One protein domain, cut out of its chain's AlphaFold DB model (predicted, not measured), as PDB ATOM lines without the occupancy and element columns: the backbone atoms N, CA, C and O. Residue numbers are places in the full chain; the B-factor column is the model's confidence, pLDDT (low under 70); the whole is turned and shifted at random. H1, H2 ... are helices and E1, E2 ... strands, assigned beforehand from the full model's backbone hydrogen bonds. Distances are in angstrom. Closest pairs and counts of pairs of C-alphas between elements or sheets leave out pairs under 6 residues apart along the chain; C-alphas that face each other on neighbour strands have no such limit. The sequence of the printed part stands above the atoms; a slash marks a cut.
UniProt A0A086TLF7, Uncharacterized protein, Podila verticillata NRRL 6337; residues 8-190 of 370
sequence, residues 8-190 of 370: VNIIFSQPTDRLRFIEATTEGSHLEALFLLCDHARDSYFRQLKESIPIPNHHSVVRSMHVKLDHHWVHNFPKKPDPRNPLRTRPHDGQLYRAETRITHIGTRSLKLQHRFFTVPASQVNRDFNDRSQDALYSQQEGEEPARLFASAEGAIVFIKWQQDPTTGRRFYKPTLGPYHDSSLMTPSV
ATOM      1  N   VAL A   8     -26.732   1.205   5.032       34.81
ATOM      2  CA  VAL A   8     -26.098   2.433   4.558       34.81
ATOM      3  C   VAL A   8     -24.725   2.065   4.005       34.81
ATOM      4  O   VAL A   8     -23.765   1.875   4.749       34.81
ATOM      5  N   ASN A   9     -24.641   1.930   2.680       41.78
ATOM      6  CA  ASN A   9     -23.392   1.734   1.956       41.78
ATOM      7  C   ASN A   9     -22.619   3.059   1.958       41.78
ATOM      8  O   ASN A   9     -22.548   3.752   0.941       41.78
ATOM      9  N   ILE A  10     -22.068   3.413   3.122       48.41
ATOM     10  CA  ILE A  10     -21.151   4.539   3.302       48.41
ATOM     11  C   ILE A  10     -19.832   4.135   2.639       48.41
ATOM     12  O   ILE A  10     -18.908   3.636   3.273       48.41
ATOM     13  N   ILE A  11     -19.795   4.287   1.317       56.44
ATOM     14  CA  ILE A  11     -18.568   4.248   0.532       56.44
ATOM     15  C   ILE A  11     -17.847   5.555   0.822       56.44
ATOM     16  O   ILE A  11     -18.222   6.605   0.308       56.44
ATOM     17  N   PHE A  12     -16.825   5.471   1.664       55.88
ATOM     18  CA  PHE A  12     -15.901   6.570   1.886       55.88
ATOM     19  C   PHE A  12     -14.747   6.447   0.905       55.88
ATOM     20  O   PHE A  12     -14.144   5.379   0.787       55.88
ATOM     21  N   SER A  13     -14.466   7.528   0.187       64.00
ATOM     22  CA  SER A  13     -13.451   7.588  -0.855       64.00
ATOM     23  C   SER A  13     -12.716   8.920  -0.768       64.00
ATOM     24  O   SER A  13     -13.156   9.916  -1.335       64.00
ATOM     25  N   GLN A  14     -11.568   8.942  -0.098       63.09
ATOM     26  CA  GLN A  14     -10.664  10.096  -0.135       63.09
ATOM     27  C   GLN A  14      -9.583   9.917  -1.208       63.09
ATOM     28  O   GLN A  14      -9.056   8.807  -1.341       63.09
ATOM     29  N   PRO A  15      -9.210  10.991  -1.935       61.03
ATOM     30  CA  PRO A  15      -7.887  11.096  -2.535       61.03
ATOM     31  C   PRO A  15      -6.827  10.942  -1.443       61.03
ATOM     32  O   PRO A  15      -6.965  11.488  -0.348       61.03
ATOM     33  N   THR A  16      -5.773  10.194  -1.731       62.91
ATOM     34  CA  THR A  16      -4.625  10.033  -0.835       62.91
ATOM     35  C   THR A  16      -3.503  10.994  -1.209       62.91
ATOM     36  O   THR A  16      -3.491  11.567  -2.303       62.91
ATOM     37  N   ASP A  17      -2.490  11.086  -0.349       67.50
ATOM     38  CA  ASP A  17      -1.184  11.579  -0.776       67.50
ATOM     39  C   ASP A  17      -0.668  10.789  -1.991       67.50
ATOM     40  O   ASP A  17      -0.989   9.608  -2.195       67.50
ATOM     41  N   ARG A  18       0.146  11.458  -2.813       70.31
ATOM     42  CA  ARG A  18       0.822  10.840  -3.960       70.31
ATOM     43  C   ARG A  18       1.724   9.708  -3.480       70.31
ATOM     44  O   ARG A  18       2.459   9.894  -2.510       70.31
ATOM     45  N   LEU A  19       1.713   8.577  -4.189       70.25
ATOM     46  CA  LEU A  19       2.591   7.451  -3.867       70.25
ATOM     47  C   LEU A  19       4.050   7.918  -3.934       70.25
ATOM     48  O   LEU A  19       4.483   8.429  -4.967       70.25
ATOM     49  N   ARG A  20       4.789   7.770  -2.834       72.44
ATOM     50  CA  ARG A  20       6.180   8.220  -2.717       72.44
ATOM     51  C   ARG A  20       7.099   7.214  -3.399       72.44
ATOM     52  O   ARG A  20       6.874   6.011  -3.288       72.44
ATOM     53  N   PHE A  21       8.196   7.680  -3.994       71.12
ATOM     54  CA  PHE A  21       9.196   6.841  -4.666       71.12
ATOM     55  C   PHE A  21       9.518   5.531  -3.923       71.12
ATOM     56  O   PHE A  21       9.464   4.454  -4.512       71.12
ATOM     57  N   ILE A  22       9.777   5.598  -2.613       72.00
ATOM     58  CA  ILE A  22      10.101   4.425  -1.782       72.00
ATOM     59  C   ILE A  22       8.968   3.382  -1.713       72.00
ATOM     60  O   ILE A  22       9.242   2.186  -1.717       72.00
ATOM     61  N   GLU A  23       7.706   3.812  -1.743       71.81
ATOM     62  CA  GLU A  23       6.500   2.965  -1.743       71.81
ATOM     63  C   GLU A  23       6.219   2.351  -3.128       71.81
ATOM     64  O   GLU A  23       5.487   1.370  -3.242       71.81
ATOM     65  N   ALA A  24       6.821   2.913  -4.180       66.62
ATOM     66  CA  ALA A  24       6.797   2.386  -5.545       66.62
ATOM     67  C   ALA A  24       8.046   1.545  -5.903       66.62
ATOM     68  O   ALA A  24       8.024   0.812  -6.891       66.62
ATOM     69  N   THR A  25       9.138   1.635  -5.126       67.31
ATOM     70  CA  THR A  25      10.461   1.094  -5.508       67.31
ATOM     71  C   THR A  25      10.503  -0.439  -5.535       67.31
ATOM     72  O   THR A  25      11.130  -1.016  -6.422       67.31
ATOM     73  N   THR A  26       9.869  -1.120  -4.573       70.94
ATOM     74  CA  THR A  26       9.896  -2.593  -4.479       70.94
ATOM     75  C   THR A  26       8.509  -3.180  -4.230       70.94
ATOM     76  O   THR A  26       7.607  -2.496  -3.757       70.94
ATOM     77  N   GLU A  27       8.336  -4.468  -4.536       73.06
ATOM     78  CA  GLU A  27       7.074  -5.185  -4.314       73.06
ATOM     79  C   GLU A  27       6.724  -5.290  -2.823       73.06
ATOM     80  O   GLU A  27       5.589  -5.006  -2.453       73.06
ATOM     81  N   GLY A  28       7.712  -5.560  -1.960       74.19
ATOM     82  CA  GLY A  28       7.548  -5.508  -0.505       74.19
ATOM     83  C   GLY A  28       7.154  -4.119  -0.003       74.19
ATOM     84  O   GLY A  28       6.180  -3.992   0.728       74.19
ATOM     85  N   SER A  29       7.838  -3.066  -0.463       75.81
ATOM     86  CA  SER A  29       7.513  -1.676  -0.098       75.81
ATOM     87  C   SER A  29       6.107  -1.262  -0.548       75.81
ATOM     88  O   SER A  29       5.428  -0.529   0.168       75.81
ATOM     89  N   HIS A  30       5.652  -1.755  -1.702       80.88
ATOM     90  CA  HIS A  30       4.307  -1.490  -2.211       80.88
ATOM     91  C   HIS A  30       3.224  -2.246  -1.427       80.88
ATOM     92  O   HIS A  30       2.185  -1.676  -1.095       80.88
ATOM     93  N   LEU A  31       3.481  -3.509  -1.076       84.50
ATOM     94  CA  LEU A  31       2.612  -4.294  -0.196       84.50
ATOM     95  C   LEU A  31       2.538  -3.671   1.206       84.50
ATOM     96  O   LEU A  31       1.450  -3.564   1.764       84.50
ATOM     97  N   GLU A  32       3.655  -3.185   1.750       86.31
ATOM     98  CA  GLU A  32       3.672  -2.490   3.040       86.31
ATOM     99  C   GLU A  32       2.863  -1.187   3.008       86.31
ATOM    100  O   GLU A  32       2.050  -0.946   3.904       86.31
ATOM    101  N   ALA A  33       3.014  -0.391   1.945       84.38
ATOM    102  CA  ALA A  33       2.210   0.806   1.729       84.38
ATOM    103  C   ALA A  33       0.708   0.474   1.672       84.38
ATOM    104  O   ALA A  33      -0.081   1.123   2.351       84.38
ATOM    105  N   LEU A  34       0.298  -0.575   0.948       86.69
ATOM    106  CA  LEU A  34      -1.109  -0.999   0.885       86.69
ATOM    107  C   LEU A  34      -1.693  -1.372   2.257       86.69
ATOM    108  O   LEU A  34      -2.854  -1.057   2.522       86.69
ATOM    109  N   PHE A  35      -0.907  -1.974   3.155       89.12
ATOM    110  CA  PHE A  35      -1.348  -2.253   4.529       89.12
ATOM    111  C   PHE A  35      -1.535  -0.953   5.334       89.12
ATOM    112  O   PHE A  35      -2.597  -0.759   5.929       89.12
ATOM    113  N   LEU A  36      -0.570  -0.026   5.276       85.75
ATOM    114  CA  LEU A  36      -0.676   1.300   5.909       85.75
ATOM    115  C   LEU A  36      -1.866   2.115   5.370       85.75
ATOM    116  O   LEU A  36      -2.491   2.879   6.104       85.75
ATOM    117  N   LEU A  37      -2.212   1.931   4.096       84.25
ATOM    118  CA  LEU A  37      -3.351   2.583   3.454       84.25
ATOM    119  C   LEU A  37      -4.693   1.957   3.845       84.25
ATOM    120  O   LEU A  37      -5.671   2.692   3.972       84.25
ATOM    121  N   CYS A  38      -4.752   0.646   4.107       87.62
ATOM    122  CA  CYS A  38      -5.918   0.028   4.747       87.62
ATOM    123  C   CYS A  38      -6.125   0.591   6.163       87.62
ATOM    124  O   CYS A  38      -7.246   0.962   6.514       87.62
ATOM    125  N   ASP A  39      -5.046   0.704   6.953       85.19
ATOM    126  CA  ASP A  39      -5.078   1.311   8.290       85.19
ATOM    127  C   ASP A  39      -5.579   2.769   8.234       85.19
ATOM    128  O   ASP A  39      -6.562   3.112   8.895       85.19
ATOM    129  N   HIS A  40      -4.982   3.618   7.386       82.12
ATOM    130  CA  HIS A  40      -5.376   5.025   7.267       82.12
ATOM    131  C   HIS A  40      -6.812   5.202   6.744       82.12
ATOM    132  O   HIS A  40      -7.581   5.985   7.309       82.12
ATOM    133  N   ALA A  41      -7.208   4.467   5.698       82.19
ATOM    134  CA  ALA A  41      -8.545   4.587   5.122       82.19
ATOM    135  C   ALA A  41      -9.633   4.106   6.099       82.19
ATOM    136  O   ALA A  41     -10.670   4.760   6.220       82.19
ATOM    137  N   ARG A  42      -9.374   3.034   6.866       85.75
ATOM    138  CA  ARG A  42     -10.226   2.605   7.990       85.75
ATOM    139  C   ARG A  42     -10.342   3.693   9.054       85.75
ATOM    140  O   ARG A  42     -11.450   3.990   9.491       85.75
ATOM    141  N   ASP A  43      -9.229   4.263   9.501       81.44
ATOM    142  CA  ASP A  43      -9.239   5.166  10.656       81.44
ATOM    143  C   ASP A  43      -9.851   6.531  10.316       81.44
ATOM    144  O   ASP A  43     -10.542   7.123  11.148       81.44
ATOM    145  N   SER A  44      -9.694   6.998   9.073       79.00
ATOM    146  CA  SER A  44     -10.409   8.172   8.559       79.00
ATOM    147  C   SER A  44     -11.897   7.891   8.303       79.00
ATOM    148  O   SER A  44     -12.729   8.724   8.664       79.00
ATOM    149  N   TYR A  45     -12.259   6.693   7.824       79.69
ATOM    150  CA  TYR A  45     -13.657   6.247   7.742       79.69
ATOM    151  C   TYR A  45     -14.328   6.198   9.124       79.69
ATOM    152  O   TYR A  45     -15.409   6.750   9.316       79.69
ATOM    153  N   PHE A  46     -13.670   5.616  10.132       78.94
ATOM    154  CA  PHE A  46     -14.171   5.609  11.509       78.94
ATOM    155  C   PHE A  46     -14.206   6.994  12.154       78.94
ATOM    156  O   PHE A  46     -15.014   7.201  13.058       78.94
ATOM    157  N   ARG A  47     -13.371   7.946  11.717       76.94
ATOM    158  CA  ARG A  47     -13.456   9.338  12.175       76.94
ATOM    159  C   ARG A  47     -14.772   9.975  11.729       76.94
ATOM    160  O   ARG A  47     -15.470  10.509  12.580       76.94
ATOM    161  N   GLN A  48     -15.156   9.809  10.461       72.38
ATOM    162  CA  GLN A  48     -16.470  10.249   9.972       72.38
ATOM    163  C   GLN A  48     -17.623   9.451  10.592       72.38
ATOM    164  O   GLN A  48     -18.605  10.038  11.040       72.38
ATOM    165  N   LEU A  49     -17.509   8.119  10.709       71.19
ATOM    166  CA  LEU A  49     -18.560   7.336  11.369       71.19
ATOM    167  C   LEU A  49     -18.770   7.757  12.827       71.19
ATOM    168  O   LEU A  49     -19.909   7.726  13.269       71.19
ATOM    169  N   LYS A  50     -17.738   8.194  13.562       57.72
ATOM    170  CA  LYS A  50     -17.882   8.687  14.946       57.72
ATOM    171  C   LYS A  50     -18.753   9.938  15.084       57.72
ATOM    172  O   LYS A  50     -19.278  10.168  16.169       57.72
ATOM    173  N   GLU A  51     -18.935  10.709  14.015       54.44
ATOM    174  CA  GLU A  51     -19.838  11.868  13.984       54.44
ATOM    175  C   GLU A  51     -21.313  11.442  13.824       54.44
ATOM    176  O   GLU A  51     -22.213  12.198  14.175       54.44
ATOM    177  N   SER A  52     -21.569  10.216  13.340       55.62
ATOM    178  CA  SER A  52     -22.916   9.676  13.055       55.62
ATOM    179  C   SER A  52     -23.319   8.460  13.908       55.62
ATOM    180  O   SER A  52     -24.501   8.155  14.044       55.62
ATOM    181  N   ILE A  53     -22.346   7.732  14.459       53.72
ATOM    182  CA  ILE A  53     -22.495   6.482  15.209       53.72
ATOM    183  C   ILE A  53     -21.536   6.555  16.404       53.72
ATOM    184  O   ILE A  53     -20.319   6.604  16.202       53.72
ATOM    185  N   PRO A  54     -22.021   6.520  17.658       53.72
ATOM    186  CA  PRO A  54     -21.135   6.490  18.810       53.72
ATOM    187  C   PRO A  54     -20.358   5.168  18.823       53.72
ATOM    188  O   PRO A  54     -20.906   4.117  19.147       53.72
ATOM    189  N   ILE A  55     -19.066   5.226  18.491       56.31
ATOM    190  CA  ILE A  55     -18.123   4.123  18.703       56.31
ATOM    191  C   ILE A  55     -17.540   4.294  20.118       56.31
ATOM    192  O   ILE A  55     -16.631   5.116  20.281       56.31
ATOM    193  N   PRO A  56     -18.043   3.588  21.156       54.97
ATOM    194  CA  PRO A  56     -17.493   3.671  22.509       54.97
ATOM    195  C   PRO A  56     -16.012   3.279  22.566       54.97
ATOM    196  O   PRO A  56     -15.484   2.641  21.655       54.97
ATOM    197  N   ASN A  57     -15.358   3.631  23.678       55.47
ATOM    198  CA  ASN A  57     -13.916   3.471  23.929       55.47
ATOM    199  C   ASN A  57     -13.461   2.003  24.121       55.47
ATOM    200  O   ASN A  57     -12.700   1.682  25.034       55.47
ATOM    201  N   HIS A  58     -13.907   1.094  23.256       54.22
ATOM    202  CA  HIS A  58     -13.269  -0.198  23.067       54.22
ATOM    203  C   HIS A  58     -12.018  -0.008  22.218       54.22
ATOM    204  O   HIS A  58     -12.068   0.535  21.114       54.22
ATOM    205  N   HIS A  59     -10.896  -0.510  22.715       69.44
ATOM    206  CA  HIS A  59      -9.726  -0.689  21.875       69.44
ATOM    207  C   HIS A  59     -10.041  -1.791  20.853       69.44
ATOM    208  O   HIS A  59     -10.734  -2.763  21.163       69.44
ATOM    209  N   SER A  60      -9.550  -1.634  19.630       76.06
ATOM    210  CA  SER A  60      -9.668  -2.653  18.588       76.06
ATOM    211  C   SER A  60      -8.300  -2.915  17.979       76.06
ATOM    212  O   SER A  60      -7.428  -2.047  18.016       76.06
ATOM    213  N   VAL A  61      -8.106  -4.129  17.473       83.19
ATOM    214  CA  VAL A  61      -6.862  -4.570  16.833       83.19
ATOM    215  C   VAL A  61      -7.187  -5.273  15.524       83.19
ATOM    216  O   VAL A  61      -8.206  -5.962  15.430       83.19
ATOM    217  N   VAL A  62      -6.328  -5.121  14.518       84.00
ATOM    218  CA  VAL A  62      -6.403  -5.923  13.290       84.00
ATOM    219  C   VAL A  62      -6.090  -7.374  13.654       84.00
ATOM    220  O   VAL A  62      -5.065  -7.649  14.272       84.00
ATOM    221  N   ARG A  63      -6.978  -8.305  13.294       87.44
ATOM    222  CA  ARG A  63      -6.769  -9.751  13.470       87.44
ATOM    223  C   ARG A  63      -6.345 -10.433  12.175       87.44
ATOM    224  O   ARG A  63      -5.588 -11.399  12.217       87.44
ATOM    225  N   SER A  64      -6.771  -9.910  11.032       89.31
ATOM    226  CA  SER A  64      -6.248 -10.314   9.728       89.31
ATOM    227  C   SER A  64      -6.394  -9.212   8.686       89.31
ATOM    228  O   SER A  64      -7.258  -8.339   8.802       89.31
ATOM    229  N   MET A  65      -5.547  -9.289   7.662       90.25
ATOM    230  CA  MET A  65      -5.623  -8.501   6.437       90.25
ATOM    231  C   MET A  65      -5.302  -9.413   5.248       90.25
ATOM    232  O   MET A  65      -4.326 -10.163   5.287       90.25
ATOM    233  N   HIS A  66      -6.116  -9.361   4.199       90.38
ATOM    234  CA  HIS A  66      -5.926 -10.103   2.959       90.38
ATOM    235  C   HIS A  66      -5.946  -9.125   1.790       90.38
ATOM    236  O   HIS A  66      -6.996  -8.572   1.475       90.38
ATOM    237  N   VAL A  67      -4.791  -8.893   1.168       89.12
ATOM    238  CA  VAL A  67      -4.632  -7.988   0.022       89.12
ATOM    239  C   VAL A  67      -4.546  -8.805  -1.262       89.12
ATOM    240  O   VAL A  67      -3.792  -9.771  -1.334       89.12
ATOM    241  N   LYS A  68      -5.281  -8.390  -2.291       88.44
ATOM    242  CA  LYS A  68      -5.177  -8.850  -3.676       88.44
ATOM    243  C   LYS A  68      -4.602  -7.724  -4.528       88.44
ATOM    244  O   LYS A  68      -5.046  -6.580  -4.418       88.44
ATOM    245  N   LEU A  69      -3.627  -8.041  -5.374       84.31
ATOM    246  CA  LEU A  69      -3.117  -7.125  -6.389       84.31
ATOM    247  C   LEU A  69      -3.864  -7.385  -7.702       84.31
ATOM    248  O   LEU A  69      -3.799  -8.474  -8.273       84.31
ATOM    249  N   ASP A  70      -4.589  -6.382  -8.189       75.25
ATOM    250  CA  ASP A  70      -5.486  -6.513  -9.337       75.25
ATOM    251  C   ASP A  70      -4.709  -6.324 -10.655       75.25
ATOM    252  O   ASP A  70      -4.879  -5.354 -11.396       75.25
ATOM    253  N   HIS A  71      -3.846  -7.300 -10.978       61.97
ATOM    254  CA  HIS A  71      -2.949  -7.319 -12.155       61.97
ATOM    255  C   HIS A  71      -3.653  -7.267 -13.534       61.97
ATOM    256  O   HIS A  71      -2.987  -7.258 -14.571       61.97
ATOM    257  N   HIS A  72      -4.986  -7.165 -13.578       51.94
ATOM    258  CA  HIS A  72      -5.813  -7.029 -14.789       51.94
ATOM    259  C   HIS A  72      -5.517  -5.768 -15.634       51.94
ATOM    260  O   HIS A  72      -6.008  -5.647 -16.759       51.94
ATOM    261  N   TRP A  73      -4.652  -4.876 -15.135       44.94
ATOM    262  CA  TRP A  73      -4.029  -3.730 -15.816       44.94
ATOM    263  C   TRP A  73      -3.584  -3.995 -17.279       44.94
ATOM    264  O   TRP A  73      -3.617  -3.076 -18.094       44.94
ATOM    265  N   VAL A  74      -3.223  -5.234 -17.653       41.69
ATOM    266  CA  VAL A  74      -2.852  -5.605 -19.043       41.69
ATOM    267  C   VAL A  74      -4.056  -5.887 -19.959       41.69
ATOM    268  O   VAL A  74      -3.994  -5.582 -21.149       41.69
ATOM    269  N   HIS A  75      -5.126  -6.498 -19.443       38.00
ATOM    270  CA  HIS A  75      -6.156  -7.143 -20.274       38.00
ATOM    271  C   HIS A  75      -7.370  -6.262 -20.586       38.00
ATOM    272  O   HIS A  75      -8.048  -6.506 -21.580       38.00
ATOM    273  N   ASN A  76      -7.646  -5.244 -19.768       34.81
ATOM    274  CA  ASN A  76      -8.952  -4.582 -19.805       34.81
ATOM    275  C   ASN A  76      -9.104  -3.496 -20.892       34.81
ATOM    276  O   ASN A  76     -10.231  -3.235 -21.297       34.81
ATOM    277  N   PHE A  77      -8.023  -2.853 -21.370       39.75
ATOM    278  CA  PHE A  77      -8.117  -1.712 -22.308       39.75
ATOM    279  C   PHE A  77      -6.922  -1.564 -23.281       39.75
ATOM    280  O   PHE A  77      -5.794  -1.953 -22.962       39.75
ATOM    281  N   PRO A  78      -7.123  -0.955 -24.473       42.66
ATOM    282  CA  PRO A  78      -6.097  -0.863 -25.511       42.66
ATOM    283  C   PRO A  78      -4.978   0.161 -25.225       42.66
ATOM    284  O   PRO A  78      -5.103   1.367 -25.421       42.66
ATOM    285  N   LYS A  79      -3.809  -0.375 -24.871       43.56
ATOM    286  CA  LYS A  79      -2.474  -0.011 -25.393       43.56
ATOM    287  C   LYS A  79      -1.935   1.446 -25.395       43.56
ATOM    288  O   LYS A  79      -0.807   1.587 -25.862       43.56
ATOM    289  N   LYS A  80      -2.516   2.485 -24.768       44.41
ATOM    290  CA  LYS A  80      -1.743   3.734 -24.460       44.41
ATOM    291  C   LYS A  80      -0.533   3.402 -23.552       44.41
ATOM    292  O   LYS A  80      -0.779   2.862 -22.475       44.41
ATOM    293  N   PRO A  81       0.745   3.584 -23.947       45.88
ATOM    294  CA  PRO A  81       1.887   3.253 -23.085       45.88
ATOM    295  C   PRO A  81       2.074   4.279 -21.964       45.88
ATOM    296  O   PRO A  81       2.055   5.475 -22.236       45.88
ATOM    297  N   ASP A  82       2.324   3.813 -20.739       48.19
ATOM    298  CA  ASP A  82       2.972   4.633 -19.714       48.19
ATOM    299  C   ASP A  82       4.499   4.492 -19.898       48.19
ATOM    300  O   ASP A  82       5.026   3.392 -19.708       48.19
ATOM    301  N   PRO A  83       5.232   5.553 -20.292       47.34
ATOM    302  CA  PRO A  83       6.686   5.492 -20.437       47.34
ATOM    303  C   PRO A  83       7.422   5.396 -19.089       47.34
ATOM    304  O   PRO A  83       8.609   5.078 -19.080       47.34
ATOM    305  N   ARG A  84       6.749   5.661 -17.958       44.88
ATOM    306  CA  ARG A  84       7.296   5.530 -16.596       44.88
ATOM    307  C   ARG A  84       7.050   4.146 -15.998       44.88
ATOM    308  O   ARG A  84       7.860   3.692 -15.196       44.88
ATOM    309  N   ASN A  85       5.990   3.452 -16.418       47.53
ATOM    310  CA  ASN A  85       5.755   2.046 -16.085       47.53
ATOM    311  C   ASN A  85       5.442   1.190 -17.333       47.53
ATOM    312  O   ASN A  85       4.274   0.925 -17.638       47.53
ATOM    313  N   PRO A  86       6.474   0.642 -18.005       43.22
ATOM    314  CA  PRO A  86       6.293  -0.285 -19.126       43.22
ATOM    315  C   PRO A  86       5.538  -1.579 -18.765       43.22
ATOM    316  O   PRO A  86       5.022  -2.251 -19.659       43.22
ATOM    317  N   LEU A  87       5.485  -1.943 -17.475       45.25
ATOM    318  CA  LEU A  87       4.993  -3.232 -16.973       45.25
ATOM    319  C   LEU A  87       3.602  -3.187 -16.315       45.25
ATOM    320  O   LEU A  87       3.099  -4.259 -15.973       45.25
ATOM    321  N   ARG A  88       2.967  -1.997 -16.247       52.00
ATOM    322  CA  ARG A  88       1.457  -1.653 -16.124       52.00
ATOM    323  C   ARG A  88       1.161  -1.965 -14.589       52.00
ATOM    324  O   ARG A  88       0.671  -1.099 -13.875       52.00
ATOM    325  N   THR A  89       1.475  -3.149 -14.067       49.03
ATOM    326  CA  THR A  89       0.885  -3.771 -12.863       49.03
ATOM    327  C   THR A  89       1.100  -3.097 -11.490       49.03
ATOM    328  O   THR A  89       0.889  -3.757 -10.477       49.03
ATOM    329  N   ARG A  90       1.559  -1.841 -11.404       62.72
ATOM    330  CA  ARG A  90       1.727  -1.063 -10.156       62.72
ATOM    331  C   ARG A  90       1.503   0.436 -10.435       62.72
ATOM    332  O   ARG A  90       1.891   0.888 -11.516       62.72
ATOM    333  N   PRO A  91       0.948   1.230  -9.503       65.75
ATOM    334  CA  PRO A  91       1.017   2.690  -9.584       65.75
ATOM    335  C   PRO A  91       2.480   3.167  -9.611       65.75
ATOM    336  O   PRO A  91       3.342   2.548  -8.987       65.75
ATOM    337  N   HIS A  92       2.767   4.257 -10.327       67.50
ATOM    338  CA  HIS A  92       4.110   4.846 -10.401       67.50
ATOM    339  C   HIS A  92       4.338   5.933  -9.329       67.50
ATOM    340  O   HIS A  92       3.391   6.428  -8.718       67.50
ATOM    341  N   ASP A  93       5.596   6.331  -9.112       69.44
ATOM    342  CA  ASP A  93       5.957   7.450  -8.225       69.44
ATOM    343  C   ASP A  93       5.242   8.749  -8.637       69.44
ATOM    344  O   ASP A  93       5.231   9.132  -9.811       69.44
ATOM    345  N   GLY A  94       4.606   9.410  -7.671       69.88
ATOM    346  CA  GLY A  94       3.769  10.586  -7.895       69.88
ATOM    347  C   GLY A  94       2.313  10.298  -8.296       69.88
ATOM    348  O   GLY A  94       1.528  11.247  -8.349       69.88
ATOM    349  N   GLN A  95       1.921   9.040  -8.549       73.44
ATOM    350  CA  GLN A  95       0.539   8.684  -8.900       73.44
ATOM    351  C   GLN A  95      -0.413   8.977  -7.731       73.44
ATOM    352  O   GLN A  95      -0.162   8.595  -6.586       73.44
ATOM    353  N   LEU A  96      -1.537   9.626  -8.042       74.12
ATOM    354  CA  LEU A  96      -2.663   9.807  -7.125       74.12
ATOM    355  C   LEU A  96      -3.579   8.583  -7.149       74.12
ATOM    356  O   LEU A  96      -3.808   7.979  -8.202       74.12
ATOM    357  N   TYR A  97      -4.148   8.244  -6.002       77.62
ATOM    358  CA  TYR A  97      -5.117   7.167  -5.865       77.62
ATOM    359  C   TYR A  97      -6.191   7.548  -4.840       77.62
ATOM    360  O   TYR A  97      -6.099   8.569  -4.159       77.62
ATOM    361  N   ARG A  98      -7.261   6.754  -4.791       82.12
ATOM    362  CA  ARG A  98      -8.345   6.870  -3.814       82.12
ATOM    363  C   ARG A  98      -8.651   5.502  -3.218       82.12
ATOM    364  O   ARG A  98      -8.625   4.497  -3.934       82.12
ATOM    365  N   ALA A  99      -8.950   5.473  -1.924       83.56
ATOM    366  CA  ALA A  99      -9.292   4.255  -1.196       83.56
ATOM    367  C   ALA A  99     -10.794   4.228  -0.884       83.56
ATOM    368  O   ALA A  99     -11.255   4.925   0.014       83.56
ATOM    369  N   GLU A 100     -11.551   3.415  -1.620       86.12
ATOM    370  CA  GLU A 100     -12.956   3.107  -1.334       86.12
ATOM    371  C   GLU A 100     -13.018   2.114  -0.168       86.12
ATOM    372  O   GLU A 100     -12.594   0.969  -0.311       86.12
ATOM    373  N   THR A 101     -13.516   2.555   0.988       85.56
ATOM    374  CA  THR A 101     -13.644   1.737   2.208       85.56
ATOM    375  C   THR A 101     -15.109   1.511   2.562       85.56
ATOM    376  O   THR A 101     -15.925   2.425   2.454       85.56
ATOM    377  N   ARG A 102     -15.435   0.287   2.997       84.81
ATOM    378  CA  ARG A 102     -16.776  -0.122   3.440       84.81
ATOM    379  C   ARG A 102     -16.702  -1.198   4.526       84.81
ATOM    380  O   ARG A 102     -15.786  -2.018   4.518       84.81
ATOM    381  N   ILE A 103     -17.693  -1.257   5.413       83.94
ATOM    382  CA  ILE A 103     -17.924  -2.439   6.267       83.94
ATOM    383  C   ILE A 103     -18.735  -3.461   5.461       83.94
ATOM    384  O   ILE A 103     -19.650  -3.081   4.733       83.94
ATOM    385  N   THR A 104     -18.418  -4.749   5.589       83.62
ATOM    386  CA  THR A 104     -19.196  -5.850   4.986       83.62
ATOM    387  C   THR A 104     -19.958  -6.676   6.020       83.62
ATOM    388  O   THR A 104     -21.021  -7.210   5.719       83.62
ATOM    389  N   HIS A 105     -19.468  -6.747   7.258       85.06
ATOM    390  CA  HIS A 105     -20.125  -7.474   8.343       85.06
ATOM    391  C   HIS A 105     -19.832  -6.823   9.698       85.06
ATOM    392  O   HIS A 105     -18.679  -6.520  10.017       85.06
ATOM    393  N   ILE A 106     -20.890  -6.632  10.486       84.19
ATOM    394  CA  ILE A 106     -20.864  -6.107  11.850       84.19
ATOM    395  C   ILE A 106     -21.165  -7.284  12.784       84.19
ATOM    396  O   ILE A 106     -22.319  -7.591  13.067       84.19
ATOM    397  N   GLY A 107     -20.122  -7.980  13.227       83.12
ATOM    398  CA  GLY A 107     -20.247  -9.112  14.142       83.12
ATOM    399  C   GLY A 107     -20.151  -8.677  15.600       83.12
ATOM    400  O   GLY A 107     -19.491  -7.689  15.935       83.12
ATOM    401  N   THR A 108     -20.724  -9.471  16.506       83.44
ATOM    402  CA  THR A 108     -20.716  -9.185  17.961       83.44
ATOM    403  C   THR A 108     -19.324  -9.027  18.591       83.44
ATOM    404  O   THR A 108     -19.216  -8.492  19.694       83.44
ATOM    405  N   ARG A 109     -18.248  -9.477  17.929       85.44
ATOM    406  CA  ARG A 109     -16.849  -9.387  18.409       85.44
ATOM    407  C   ARG A 109     -15.879  -8.720  17.427       85.44
ATOM    408  O   ARG A 109     -14.718  -8.510  17.779       85.44
ATOM    409  N   SER A 110     -16.323  -8.393  16.216       88.06
ATOM    410  CA  SER A 110     -15.440  -7.939  15.137       88.06
ATOM    411  C   SER A 110     -16.185  -7.212  14.026       88.06
ATOM    412  O   SER A 110     -17.307  -7.588  13.695       88.06
ATOM    413  N   LEU A 111     -15.523  -6.254  13.375       87.38
ATOM    414  CA  LEU A 111     -15.981  -5.698  12.099       87.38
ATOM    415  C   LEU A 111     -15.123  -6.265  10.968       87.38
ATOM    416  O   LEU A 111     -13.894  -6.276  11.076       87.38
ATOM    417  N   LYS A 112     -15.763  -6.688   9.875       88.12
ATOM    418  CA  LYS A 112     -15.083  -6.912   8.594       88.12
ATOM    419  C   LYS A 112     -15.184  -5.663   7.734       88.12
ATOM    420  O   LYS A 112     -16.278  -5.120   7.561       88.12
ATOM    421  N   LEU A 113     -14.062  -5.246   7.168       88.62
ATOM    422  CA  LEU A 113     -13.970  -4.145   6.221       88.62
ATOM    423  C   LEU A 113     -13.426  -4.647   4.888       88.62
ATOM    424  O   LEU A 113     -12.602  -5.558   4.851       88.62
ATOM    425  N   GLN A 114     -13.860  -4.015   3.804       90.25
ATOM    426  CA  GLN A 114     -13.237  -4.149   2.496       90.25
ATOM    427  C   GLN A 114     -12.754  -2.782   2.006       90.25
ATOM    428  O   GLN A 114     -13.439  -1.770   2.179       90.25
ATOM    429  N   HIS A 115     -11.581  -2.784   1.381       89.25
ATOM    430  CA  HIS A 115     -10.918  -1.630   0.786       89.25
ATOM    431  C   HIS A 115     -10.679  -1.891  -0.705       89.25
ATOM    432  O   HIS A 115     -10.375  -3.017  -1.101       89.25
ATOM    433  N   ARG A 116     -10.802  -0.858  -1.540       87.94
ATOM    434  CA  ARG A 116     -10.535  -0.918  -2.985       87.94
ATOM    435  C   ARG A 116      -9.749   0.311  -3.405       87.94
ATOM    436  O   ARG A 116     -10.188   1.439  -3.182       87.94
ATOM    437  N   PHE A 117      -8.591   0.090  -4.009       85.19
ATOM    438  CA  PHE A 117      -7.640   1.138  -4.351       85.19
ATOM    439  C   PHE A 117      -7.701   1.424  -5.848       85.19
ATOM    440  O   PHE A 117      -7.387   0.566  -6.677       85.19
ATOM    441  N   PHE A 118      -8.132   2.638  -6.189       81.81
ATOM    442  CA  PHE A 118      -8.274   3.097  -7.569       81.81
ATOM    443  C   PHE A 118      -7.249   4.178  -7.891       81.81
ATOM    444  O   PHE A 118      -7.056   5.079  -7.078       81.81
ATOM    445  N   THR A 119      -6.657   4.169  -9.086       78.56
ATOM    446  CA  THR A 119      -5.945   5.350  -9.599       78.56
ATOM    447  C   THR A 119      -6.909   6.533  -9.742       78.56
ATOM    448  O   THR A 119      -8.090   6.357 -10.048       78.56
ATOM    449  N   VAL A 120      -6.406   7.745  -9.512       75.56
ATOM    450  CA  VAL A 120      -7.140   9.002  -9.713       75.56
ATOM    451  C   VAL A 120      -6.604   9.688 -10.980       75.56
ATOM    452  O   VAL A 120      -5.387   9.882 -11.073       75.56
ATOM    453  N   PRO A 121      -7.467  10.035 -11.958       73.81
ATOM    454  CA  PRO A 121      -7.076  10.814 -13.137       73.81
ATOM    455  C   PRO A 121      -6.568  12.208 -12.751       73.81
ATOM    456  O   PRO A 121      -6.973  12.752 -11.722       73.81
ATOM    457  N   ALA A 122      -5.708  12.808 -13.576       71.62
ATOM    458  CA  ALA A 122      -5.063  14.084 -13.252       71.62
ATOM    459  C   ALA A 122      -6.077  15.231 -13.090       71.62
ATOM    460  O   ALA A 122      -5.952  16.025 -12.157       71.62
ATOM    461  N   SER A 123      -7.113  15.265 -13.930       71.75
ATOM    462  CA  SER A 123      -8.258  16.180 -13.809       71.75
ATOM    463  C   SER A 123      -8.998  16.084 -12.470       71.75
ATOM    464  O   SER A 123      -9.485  17.092 -11.959       71.75
ATOM    465  N   GLN A 124      -9.071  14.890 -11.873       74.12
ATOM    466  CA  GLN A 124      -9.917  14.596 -10.710       74.12
ATOM    467  C   GLN A 124      -9.179  14.730  -9.369       74.12
ATOM    468  O   GLN A 124      -9.712  14.333  -8.336       74.12
ATOM    469  N   VAL A 125      -7.976  15.321  -9.355       72.50
ATOM    470  CA  VAL A 125      -7.202  15.601  -8.127       72.50
ATOM    471  C   VAL A 125      -7.980  16.433  -7.098       72.50
ATOM    472  O   VAL A 125      -7.831  16.210  -5.900       72.50
ATOM    473  N   ASN A 126      -8.838  17.346  -7.562       74.88
ATOM    474  CA  ASN A 126      -9.640  18.242  -6.722       74.88
ATOM    475  C   ASN A 126     -11.098  17.769  -6.546       74.88
ATOM    476  O   ASN A 126     -11.922  18.520  -6.027       74.88
ATOM    477  N   ARG A 127     -11.447  16.562  -7.012       72.31
ATOM    478  CA  ARG A 127     -12.798  16.004  -6.877       72.31
ATOM    479  C   ARG A 127     -13.004  15.470  -5.464       72.31
ATOM    480  O   ARG A 127     -12.223  14.637  -5.002       72.31
ATOM    481  N   ASP A 128     -14.108  15.852  -4.826       73.62
ATOM    482  CA  ASP A 128     -14.592  15.084  -3.681       73.62
ATOM    483  C   ASP A 128     -15.335  13.846  -4.203       73.62
ATOM    484  O   ASP A 128     -16.412  13.936  -4.785       73.62
ATOM    485  N   PHE A 129     -14.740  12.667  -4.022       74.50
ATOM    486  CA  PHE A 129     -15.328  11.394  -4.449       74.50
ATOM    487  C   PHE A 129     -16.456  10.901  -3.522       74.50
ATOM    488  O   PHE A 129     -17.023   9.836  -3.773       74.50
ATOM    489  N   ASN A 130     -16.785  11.652  -2.467       72.25
ATOM    490  CA  ASN A 130     -17.946  11.426  -1.603       72.25
ATOM    491  C   ASN A 130     -19.150  12.287  -2.052       72.25
ATOM    492  O   ASN A 130     -20.298  11.893  -1.843       72.25
ATOM    493  N   ASP A 131     -18.905  13.414  -2.734       75.38
ATOM    494  CA  ASP A 131     -19.932  14.290  -3.306       75.38
ATOM    495  C   ASP A 131     -20.336  13.846  -4.721       75.38
ATOM    496  O   ASP A 131     -19.740  14.218  -5.735       75.38
ATOM    497  N   ARG A 132     -21.430  13.084  -4.797       72.44
ATOM    498  CA  ARG A 132     -21.982  12.602  -6.072       72.44
ATOM    499  C   ARG A 132     -22.561  13.694  -6.974       72.44
ATOM    500  O   ARG A 132     -22.849  13.402  -8.132       72.44
ATOM    501  N   SER A 133     -22.725  14.938  -6.514       73.81
ATOM    502  CA  SER A 133     -23.122  16.031  -7.418       73.81
ATOM    503  C   SER A 133     -22.026  16.338  -8.451       73.81
ATOM    504  O   SER A 133     -22.324  16.721  -9.584       73.81
ATOM    505  N   GLN A 134     -20.762  16.054  -8.111       74.56
ATOM    506  CA  GLN A 134     -19.606  16.219  -8.995       74.56
ATOM    507  C   GLN A 134     -19.478  15.097 -10.043       74.56
ATOM    508  O   GLN A 134     -18.724  15.247 -11.006       74.56
ATOM    509  N   ASP A 135     -20.230  13.994  -9.927       71.56
ATOM    510  CA  ASP A 135     -20.175  12.868 -10.876       71.56
ATOM    511  C   ASP A 135     -20.523  13.310 -12.310       71.56
ATOM    512  O   ASP A 135     -19.912  12.841 -13.273       71.56
ATOM    513  N   ALA A 136     -21.455  14.258 -12.464       68.44
ATOM    514  CA  ALA A 136     -21.830  14.833 -13.757       68.44
ATOM    515  C   ALA A 136     -20.754  15.775 -14.340       68.44
ATOM    516  O   ALA A 136     -20.613  15.863 -15.558       68.44
ATOM    517  N   LEU A 137     -19.974  16.450 -13.487       71.44
ATOM    518  CA  LEU A 137     -18.929  17.397 -13.897       71.44
ATOM    519  C   LEU A 137     -17.701  16.671 -14.470       71.44
ATOM    520  O   LEU A 137     -17.167  17.061 -15.506       71.44
ATOM    521  N   TYR A 138     -17.273  15.592 -13.811       67.75
ATOM    522  CA  TYR A 138     -16.060  14.850 -14.177       67.75
ATOM    523  C   TYR A 138     -16.304  13.677 -15.147       67.75
ATOM    524  O   TYR A 138     -15.346  13.041 -15.583       67.75
ATOM    525  N   SER A 139     -17.556  13.374 -15.512       62.66
ATOM    526  CA  SER A 139     -17.883  12.335 -16.509       62.66
ATOM    527  C   SER A 139     -17.857  12.826 -17.962       62.66
ATOM    528  O   SER A 139     -17.839  11.999 -18.870       62.66
ATOM    529  N   GLN A 140     -17.805  14.142 -18.195       62.06
ATOM    530  CA  GLN A 140     -17.776  14.754 -19.535       62.06
ATOM    531  C   GLN A 140     -16.356  15.087 -20.040       62.06
ATOM    532  O   GLN A 140     -16.194  15.647 -21.121       62.06
ATOM    533  N   GLN A 141     -15.313  14.769 -19.267       63.91
ATOM    534  CA  GLN A 141     -13.923  15.088 -19.606       63.91
ATOM    535  C   GLN A 141     -13.291  13.977 -20.458       63.91
ATOM    536  O   GLN A 141     -12.751  12.997 -19.945       63.91
ATOM    537  N   GLU A 142     -13.371  14.126 -21.781       52.59
ATOM    538  CA  GLU A 142     -12.790  13.174 -22.732       52.59
ATOM    539  C   GLU A 142     -11.247  13.164 -22.728       52.59
ATOM    540  O   GLU A 142     -10.581  14.174 -22.514       52.59
ATOM    541  N   GLY A 143     -10.665  12.001 -23.048       57.78
ATOM    542  CA  GLY A 143      -9.248  11.848 -23.409       57.78
ATOM    543  C   GLY A 143      -8.290  11.399 -22.295       57.78
ATOM    544  O   GLY A 143      -7.236  10.823 -22.618       57.78
ATOM    545  N   GLU A 144      -8.644  11.599 -21.021       62.03
ATOM    546  CA  GLU A 144      -7.827  11.189 -19.866       62.03
ATOM    547  C   GLU A 144      -7.768   9.661 -19.646       62.03
ATOM    548  O   GLU A 144      -8.474   8.863 -20.266       62.03
ATOM    549  N   GLU A 145      -6.866   9.235 -18.759       62.47
ATOM    550  CA  GLU A 145      -6.836   7.866 -18.246       62.47
ATOM    551  C   GLU A 145      -7.978   7.656 -17.230       62.47
ATOM    552  O   GLU A 145      -8.047   8.406 -16.260       62.47
ATOM    553  N   PRO A 146      -8.856   6.645 -17.393       66.38
ATOM    554  CA  PRO A 146      -9.921   6.377 -16.429       66.38
ATOM    555  C   PRO A 146      -9.369   5.840 -15.102       66.38
ATOM    556  O   PRO A 146      -8.326   5.186 -15.069       66.38
ATOM    557  N   ALA A 147     -10.119   6.042 -14.015       72.12
ATOM    558  CA  ALA A 147      -9.809   5.470 -12.706       72.12
ATOM    559  C   ALA A 147      -9.794   3.929 -12.757       72.12
ATOM    560  O   ALA A 147     -10.782   3.300 -13.146       72.12
ATOM    561  N   ARG A 148      -8.681   3.306 -12.349       74.38
ATOM    562  CA  ARG A 148      -8.454   1.851 -12.429       74.38
ATOM    563  C   ARG A 148      -8.260   1.252 -11.047       74.38
ATOM    564  O   ARG A 148      -7.377   1.695 -10.321       74.38
ATOM    565  N   LEU A 149      -9.029   0.214 -10.725       79.69
ATOM    566  CA  LEU A 149      -8.737  -0.662  -9.590       79.69
ATOM    567  C   LEU A 149      -7.363  -1.320  -9.814       79.69
ATOM    568  O   LEU A 149      -7.140  -1.888 -10.884       79.69
ATOM    569  N   PHE A 150      -6.458  -1.217  -8.840       79.25
ATOM    570  CA  PHE A 150      -5.119  -1.827  -8.900       79.25
ATOM    571  C   PHE A 150      -4.806  -2.735  -7.704       79.25
ATOM    572  O   PHE A 150      -3.918  -3.582  -7.794       79.25
ATOM    573  N   ALA A 151      -5.536  -2.581  -6.600       87.12
ATOM    574  CA  ALA A 151      -5.505  -3.494  -5.470       87.12
ATOM    575  C   ALA A 151      -6.842  -3.469  -4.722       87.12
ATOM    576  O   ALA A 151      -7.550  -2.457  -4.703       87.12
ATOM    577  N   SER A 152      -7.132  -4.566  -4.036       90.38
ATOM    578  CA  SER A 152      -8.315  -4.760  -3.200       90.38
ATOM    579  C   SER A 152      -7.902  -5.441  -1.895       90.38
ATOM    580  O   SER A 152      -6.951  -6.217  -1.890       90.38
ATOM    581  N   ALA A 153      -8.585  -5.187  -0.779       92.31
ATOM    582  CA  ALA A 153      -8.280  -5.849   0.490       92.31
ATOM    583  C   ALA A 153      -9.525  -6.158   1.333       92.31
ATOM    584  O   ALA A 153     -10.461  -5.364   1.359       92.31
ATOM    585  N   GLU A 154      -9.517  -7.272   2.069       92.06
ATOM    586  CA  GLU A 154     -10.446  -7.542   3.176       92.06
ATOM    587  C   GLU A 154      -9.663  -7.623   4.489       92.06
ATOM    588  O   GLU A 154      -8.673  -8.346   4.584       92.06
ATOM    589  N   GLY A 155     -10.123  -6.910   5.514       91.56
ATOM    590  CA  GLY A 155      -9.535  -6.928   6.850       91.56
ATOM    591  C   GLY A 155     -10.582  -7.181   7.927       91.56
ATOM    592  O   GLY A 155     -11.736  -6.766   7.806       91.56
ATOM    593  N   ALA A 156     -10.177  -7.839   9.009       90.12
ATOM    594  CA  ALA A 156     -11.006  -8.025  10.196       90.12
ATOM    595  C   ALA A 156     -10.361  -7.329  11.397       90.12
ATOM    596  O   ALA A 156      -9.221  -7.636  11.754       90.12
ATOM    597  N   ILE A 157     -11.102  -6.433  12.053       89.88
ATOM    598  CA  ILE A 157     -10.729  -5.899  13.369       89.88
ATOM    599  C   ILE A 157     -11.545  -6.581  14.463       89.88
ATOM    600  O   ILE A 157     -12.731  -6.848  14.282       89.88
ATOM    601  N   VAL A 158     -10.923  -6.838  15.609       88.81
ATOM    602  CA  VAL A 158     -11.547  -7.466  16.783       88.81
ATOM    603  C   VAL A 158     -11.633  -6.448  17.915       88.81
ATOM    604  O   VAL A 158     -10.659  -5.745  18.194       88.81
ATOM    605  N   PHE A 159     -12.783  -6.380  18.588       87.44
ATOM    606  CA  PHE A 159     -12.929  -5.588  19.810       87.44
ATOM    607  C   PHE A 159     -12.199  -6.284  20.954       87.44
ATOM    608  O   PHE A 159     -12.417  -7.473  21.203       87.44
ATOM    609  N   ILE A 160     -11.360  -5.548  21.682       86.19
ATOM    610  CA  ILE A 160     -10.592  -6.094  22.801       86.19
ATOM    611  C   ILE A 160     -10.819  -5.328  24.102       86.19
ATOM    612  O   ILE A 160     -11.027  -4.114  24.131       86.19
ATOM    613  N   LYS A 161     -10.712  -6.062  25.212       84.12
ATOM    614  CA  LYS A 161     -10.493  -5.485  26.536       84.12
ATOM    615  C   LYS A 161      -9.054  -5.771  26.951       84.12
ATOM    616  O   LYS A 161      -8.672  -6.936  27.083       84.12
ATOM    617  N   TRP A 162      -8.274  -4.712  27.165       80.81
ATOM    618  CA  TRP A 162      -6.975  -4.820  27.824       80.81
ATOM    619  C   TRP A 162      -7.163  -5.319  29.257       80.81
ATOM    620  O   TRP A 162      -8.083  -4.910  29.967       80.81
ATOM    621  N   GLN A 163      -6.288  -6.228  29.662       82.69
ATOM    622  CA  GLN A 163      -6.197  -6.785  31.001       82.69
ATOM    623  C   GLN A 163      -4.723  -6.787  31.410       82.69
ATOM    624  O   GLN A 163      -3.821  -6.766  30.569       82.69
ATOM    625  N   GLN A 164      -4.476  -6.794  32.713       83.56
ATOM    626  CA  GLN A 164      -3.145  -6.963  33.271       83.56
ATOM    627  C   GLN A 164      -3.191  -8.166  34.205       83.56
ATOM    628  O   GLN A 164      -4.119  -8.302  35.001       83.56
ATOM    629  N   ASP A 165      -2.225  -9.063  34.053       79.88
ATOM    630  CA  ASP A 165      -1.995 -10.161  34.978       79.88
ATOM    631  C   ASP A 165      -1.588  -9.562  36.340       79.88
ATOM    632  O   ASP A 165      -0.598  -8.824  36.392       79.88
ATOM    633  N   PRO A 166      -2.340  -9.812  37.429       80.31
ATOM    634  CA  PRO A 166      -2.050  -9.232  38.739       80.31
ATOM    635  C   PRO A 166      -0.807  -9.841  39.402       80.31
ATOM    636  O   PRO A 166      -0.275  -9.246  40.336       80.31
ATOM    637  N   THR A 167      -0.341 -11.002  38.933       77.56
ATOM    638  CA  THR A 167       0.787 -11.751  39.499       77.56
ATOM    639  C   THR A 167       2.079 -11.477  38.735       77.56
ATOM    640  O   THR A 167       3.119 -11.264  39.348       77.56
ATOM    641  N   THR A 168       2.033 -11.452  37.396       77.31
ATOM    642  CA  THR A 168       3.223 -11.184  36.555       77.31
ATOM    643  C   THR A 168       3.338  -9.730  36.093       77.31
ATOM    644  O   THR A 168       4.325  -9.355  35.462       77.31
ATOM    645  N   GLY A 169       2.315  -8.902  36.327       74.81
ATOM    646  CA  GLY A 169       2.235  -7.535  35.809       74.81
ATOM    647  C   GLY A 169       2.076  -7.444  34.285       74.81
ATOM    648  O   GLY A 169       1.956  -6.336  33.756       74.81
ATOM    649  N   ARG A 170       2.057  -8.569  33.557       71.06
ATOM    650  CA  ARG A 170       2.007  -8.614  32.091       71.06
ATOM    651  C   ARG A 170       0.668  -8.101  31.567       71.06
ATOM    652  O   ARG A 170      -0.391  -8.626  31.906       71.06
ATOM    653  N   ARG A 171       0.705  -7.110  30.673       68.50
ATOM    654  CA  ARG A 171      -0.477  -6.704  29.897       68.50
ATOM    655  C   ARG A 171      -0.765  -7.718  28.793       68.50
ATOM    656  O   ARG A 171       0.150  -8.198  28.126       68.50
ATOM    657  N   PHE A 172      -2.043  -8.012  28.594       75.56
ATOM    658  CA  PHE A 172      -2.557  -8.836  27.505       75.56
ATOM    659  C   PHE A 172      -3.945  -8.330  27.093       75.56
ATOM    660  O   PHE A 172      -4.580  -7.555  27.811       75.56
ATOM    661  N   TYR A 173      -4.439  -8.768  25.940       79.12
ATOM    662  CA  TYR A 173      -5.797  -8.471  25.494       79.12
ATOM    663  C   TYR A 173      -6.649  -9.742  25.457       79.12
ATOM    664  O   TYR A 173      -6.143 -10.844  25.254       79.12
ATOM    665  N   LYS A 174      -7.963  -9.595  25.646       81.88
ATOM    666  CA  LYS A 174      -8.946 -10.636  25.313       81.88
ATOM    667  C   LYS A 174      -9.984 -10.069  24.344       81.88
ATOM    668  O   LYS A 174     -10.441  -8.945  24.579       81.88
ATOM    669  N   PRO A 175     -10.387 -10.825  23.303       83.94
ATOM    670  CA  PRO A 175     -11.570 -10.504  22.514       83.94
ATOM    671  C   PRO A 175     -12.784 -10.311  23.427       83.94
ATOM    672  O   PRO A 175     -13.036 -11.129  24.314       83.94
ATOM    673  N   THR A 176     -13.520  -9.225  23.222       86.25
ATOM    674  CA  THR A 176     -14.732  -8.882  23.974       86.25
ATOM    675  C   THR A 176     -15.925  -8.790  23.030       86.25
ATOM    676  O   THR A 176     -15.764  -8.698  21.814       86.25
ATOM    677  N   LEU A 177     -17.133  -8.798  23.592       84.50
ATOM    678  CA  LEU A 177     -18.290  -8.280  22.872       84.50
ATOM    679  C   LEU A 177     -18.078  -6.782  22.608       84.50
ATOM    680  O   LEU A 177     -17.616  -6.060  23.499       84.50
ATOM    681  N   GLY A 178     -18.378  -6.354  21.385       78.00
ATOM    682  CA  GLY A 178     -18.476  -4.951  21.000       78.00
ATOM    683  C   GLY A 178     -19.870  -4.372  21.271       78.00
ATOM    684  O   GLY A 178     -20.725  -5.051  21.839       78.00
ATOM    685  N   PRO A 179     -20.126  -3.129  20.832       75.44
ATOM    686  CA  PRO A 179     -21.381  -2.419  21.082       75.44
ATOM    687  C   PRO A 179     -22.493  -2.756  20.071       75.44
ATOM    688  O   PRO A 179     -23.560  -2.152  20.118       75.44
ATOM    689  N   TYR A 180     -22.239  -3.670  19.130       76.75
ATOM    690  CA  TYR A 180     -23.113  -3.937  17.990       76.75
ATOM    691  C   TYR A 180     -23.767  -5.320  18.075       76.75
ATOM    692  O   TYR A 180     -23.132  -6.303  18.466       76.75
ATOM    693  N   HIS A 181     -25.025  -5.400  17.642       77.31
ATOM    694  CA  HIS A 181     -25.701  -6.671  17.387       77.31
ATOM    695  C   HIS A 181     -25.200  -7.300  16.084       77.31
ATOM    696  O   HIS A 181     -24.831  -6.589  15.147       77.31
ATOM    697  N   ASP A 182     -25.215  -8.634  16.024       79.31
ATOM    698  CA  ASP A 182     -24.748  -9.358  14.845       79.31
ATOM    699  C   ASP A 182     -25.605  -9.022  13.622       79.31
ATOM    700  O   ASP A 182     -26.822  -9.221  13.608       79.31
ATOM    701  N   SER A 183     -24.960  -8.454  12.613       70.69
ATOM    702  CA  SER A 183     -25.584  -7.999  11.382       70.69
ATOM    703  C   SER A 183     -24.587  -8.132  10.233       70.69
ATOM    704  O   SER A 183     -23.698  -7.305  10.014       70.69
ATOM    705  N   SER A 184     -24.758  -9.191   9.440       64.38
ATOM    706  CA  SER A 184     -24.236  -9.171   8.076       64.38
ATOM    707  C   SER A 184     -24.983  -8.080   7.320       64.38
ATOM    708  O   SER A 184     -26.199  -8.166   7.140       64.38
ATOM    709  N   LEU A 185     -24.266  -7.048   6.881       63.41
ATOM    710  CA  LEU A 185     -24.833  -6.078   5.955       63.41
ATOM    711  C   LEU A 185     -25.139  -6.822   4.649       63.41
ATOM    712  O   LEU A 185     -24.391  -7.721   4.257       63.41
ATOM    713  N   MET A 186     -26.228  -6.469   3.959       55.12
ATOM    714  CA  MET A 186     -26.570  -7.072   2.658       55.12
ATOM    715  C   MET A 186     -25.730  -6.467   1.522       55.12
ATOM    716  O   MET A 186     -26.237  -6.029   0.492       55.12
ATOM    717  N   THR A 187     -24.420  -6.428   1.751       60.47
ATOM    718  CA  THR A 187     -23.395  -5.866   0.881       60.47
ATOM    719  C   THR A 187     -22.556  -7.044   0.374       60.47
ATOM    720  O   THR A 187     -21.682  -7.513   1.106       60.47
ATOM    721  N   PRO A 188     -22.818  -7.574  -0.839       63.69
ATOM    722  CA  PRO A 188     -22.101  -8.742  -1.351       63.69
ATOM    723  C   PRO A 188     -20.602  -8.446  -1.459       63.69
ATOM    724  O   PRO A 188     -20.219  -7.298  -1.717       63.69
ATOM    725  N   SER A 189     -19.748  -9.462  -1.283       71.12
ATOM    726  CA  SER A 189     -18.312  -9.289  -1.533       71.12
ATOM    727  C   SER A 189     -18.097  -8.832  -2.974       71.12
ATOM    728  O   SER A 189     -18.687  -9.381  -3.899       71.12
ATOM    729  N   VAL A 190     -17.252  -7.817  -3.151       76.94
ATOM    730  CA  VAL A 190     -16.797  -7.343  -4.472       76.94
ATOM    731  C   VAL A 190     -15.320  -7.664  -4.706       76.94
ATOM    732  O   VAL A 190     -14.722  -7.174  -5.659       76.94
TER     733      VAL A 190
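What this domain is: This is residues 8 to 190 of the 370 residues of an uncharacterized protein of Podila verticillata NRRL 6337 (UniProt A0A086TLF7). A twisted antiparallel sheet curls round one long helix, H2, which sits in its hollow. At one end of the long axis the sheet runs out into the hairpin of E5 and E6, whose tip, residues 165 to 170, stands free; at the other end lie the short helices H3, H4 and H5 and the loop of residues 75 to 96. The printed part has 183 residues with five named helices and six named strands, in the order E1 H1 H2 E2 H3 E3 E4 H4 H5 E5 E6; the class is mixed, helices and strands. The sheet is branched, with the antiparallel pairs E1 and E3, E3 and E4, E4 and E5, E2 and E5, and E5 and E6. The whole is only just compact, close to loose, with a radius of gyration of the C-alphas of 19.1 A, and elongated, spanning 65 by 38 by 26 A.

Where its parts are: The longest strand, E5, holds residues 149 to 164 and measures 43.7 A from C-alpha 149 at (-8.737, -0.662, -9.590) to C-alpha 164 at (-3.145, -6.963, 33.271). E2 is residues 59 to 69, 29.7 A; E3 is residues 97 to 107, 29.9 A; E4 is residues 110 to 119, 29.6 A. The shorter strands are E1, residues 12 to 15, with C-alpha 12 at (-15.901, 6.570, 1.886), and E6, residues 171 to 175, 13.9 A. H2, residues 27 to 52, is 37.7 A long and begins with C-alpha 27 at (7.074, -5.185, -4.314). The other helices are H1, residues 21 to 25, H3, residues 71 to 74, H4, residues 122 to 126, and H5, residues 132 to 138.

How they stand to each other: E5 has three neighbours: E2 lies on one side of it, E4 and E6 on the other side. E5 pairs with E2 through N 63 and O 156, 2.8 A, and with E4 through N 115 and O 153, 2.8 A. E5 bends by 52 degrees at residue 161, and its residues 160 to 164 pair with E6 in a hairpin, with N 163 and O 172 2.8 A apart. E3 and E4 form another hairpin, with N 100 and O 116 2.9 A apart. On the other side of E3 is the edge strand E1, with N 101 and O 12 2.9 A apart. H2 is on the sheet, which curls round its residues 31 to 49; the closest C-alphas of H2 and E3 are those of Ala 41 and Ala 99, 6.4 A, and of H2 and E4 those of Cys 38 and His 115, 6.6 A. H1 and H2 touch only at the corner, with the C-alphas of Glu 23 and His 30 closest at 5.0 A. H3 only grazes the sheet with residues 71 to 73, and H4 only grazes it with residues 124 to 126, being only just on it with 5 pairs of C-alphas within 10 A. H5 is not on the sheet; H4 and H5 are close but not clearly touching, with the C-alphas of Gln 124 and Tyr 138 closest at 7.1 A. In H1 every O i to N i+4 pair is within hydrogen-bond range, in H2 20 of 22, in H5 1 of 3 beside 2 of 4 O i to N i+3 pairs, and in H4 0 of 1 beside 0 of 2; H3 is too short for such a pair.

The domain as a whole: The C-alphas farthest apart are those of Glu 142 and Thr 167, 68.4 A. The printed part has no cut, and the link from H3 to E3, 22 residues, is long. Residues 176 to 190 hold no named element; their residues 183 to 184 pair with residues 105 to 106 of E3, antiparallel. The mean pLDDT of the printed part is 72.1, and 62 residues are under 70, among them residues 8 to 17, 50 to 59, 71 to 94 and 138 to 146.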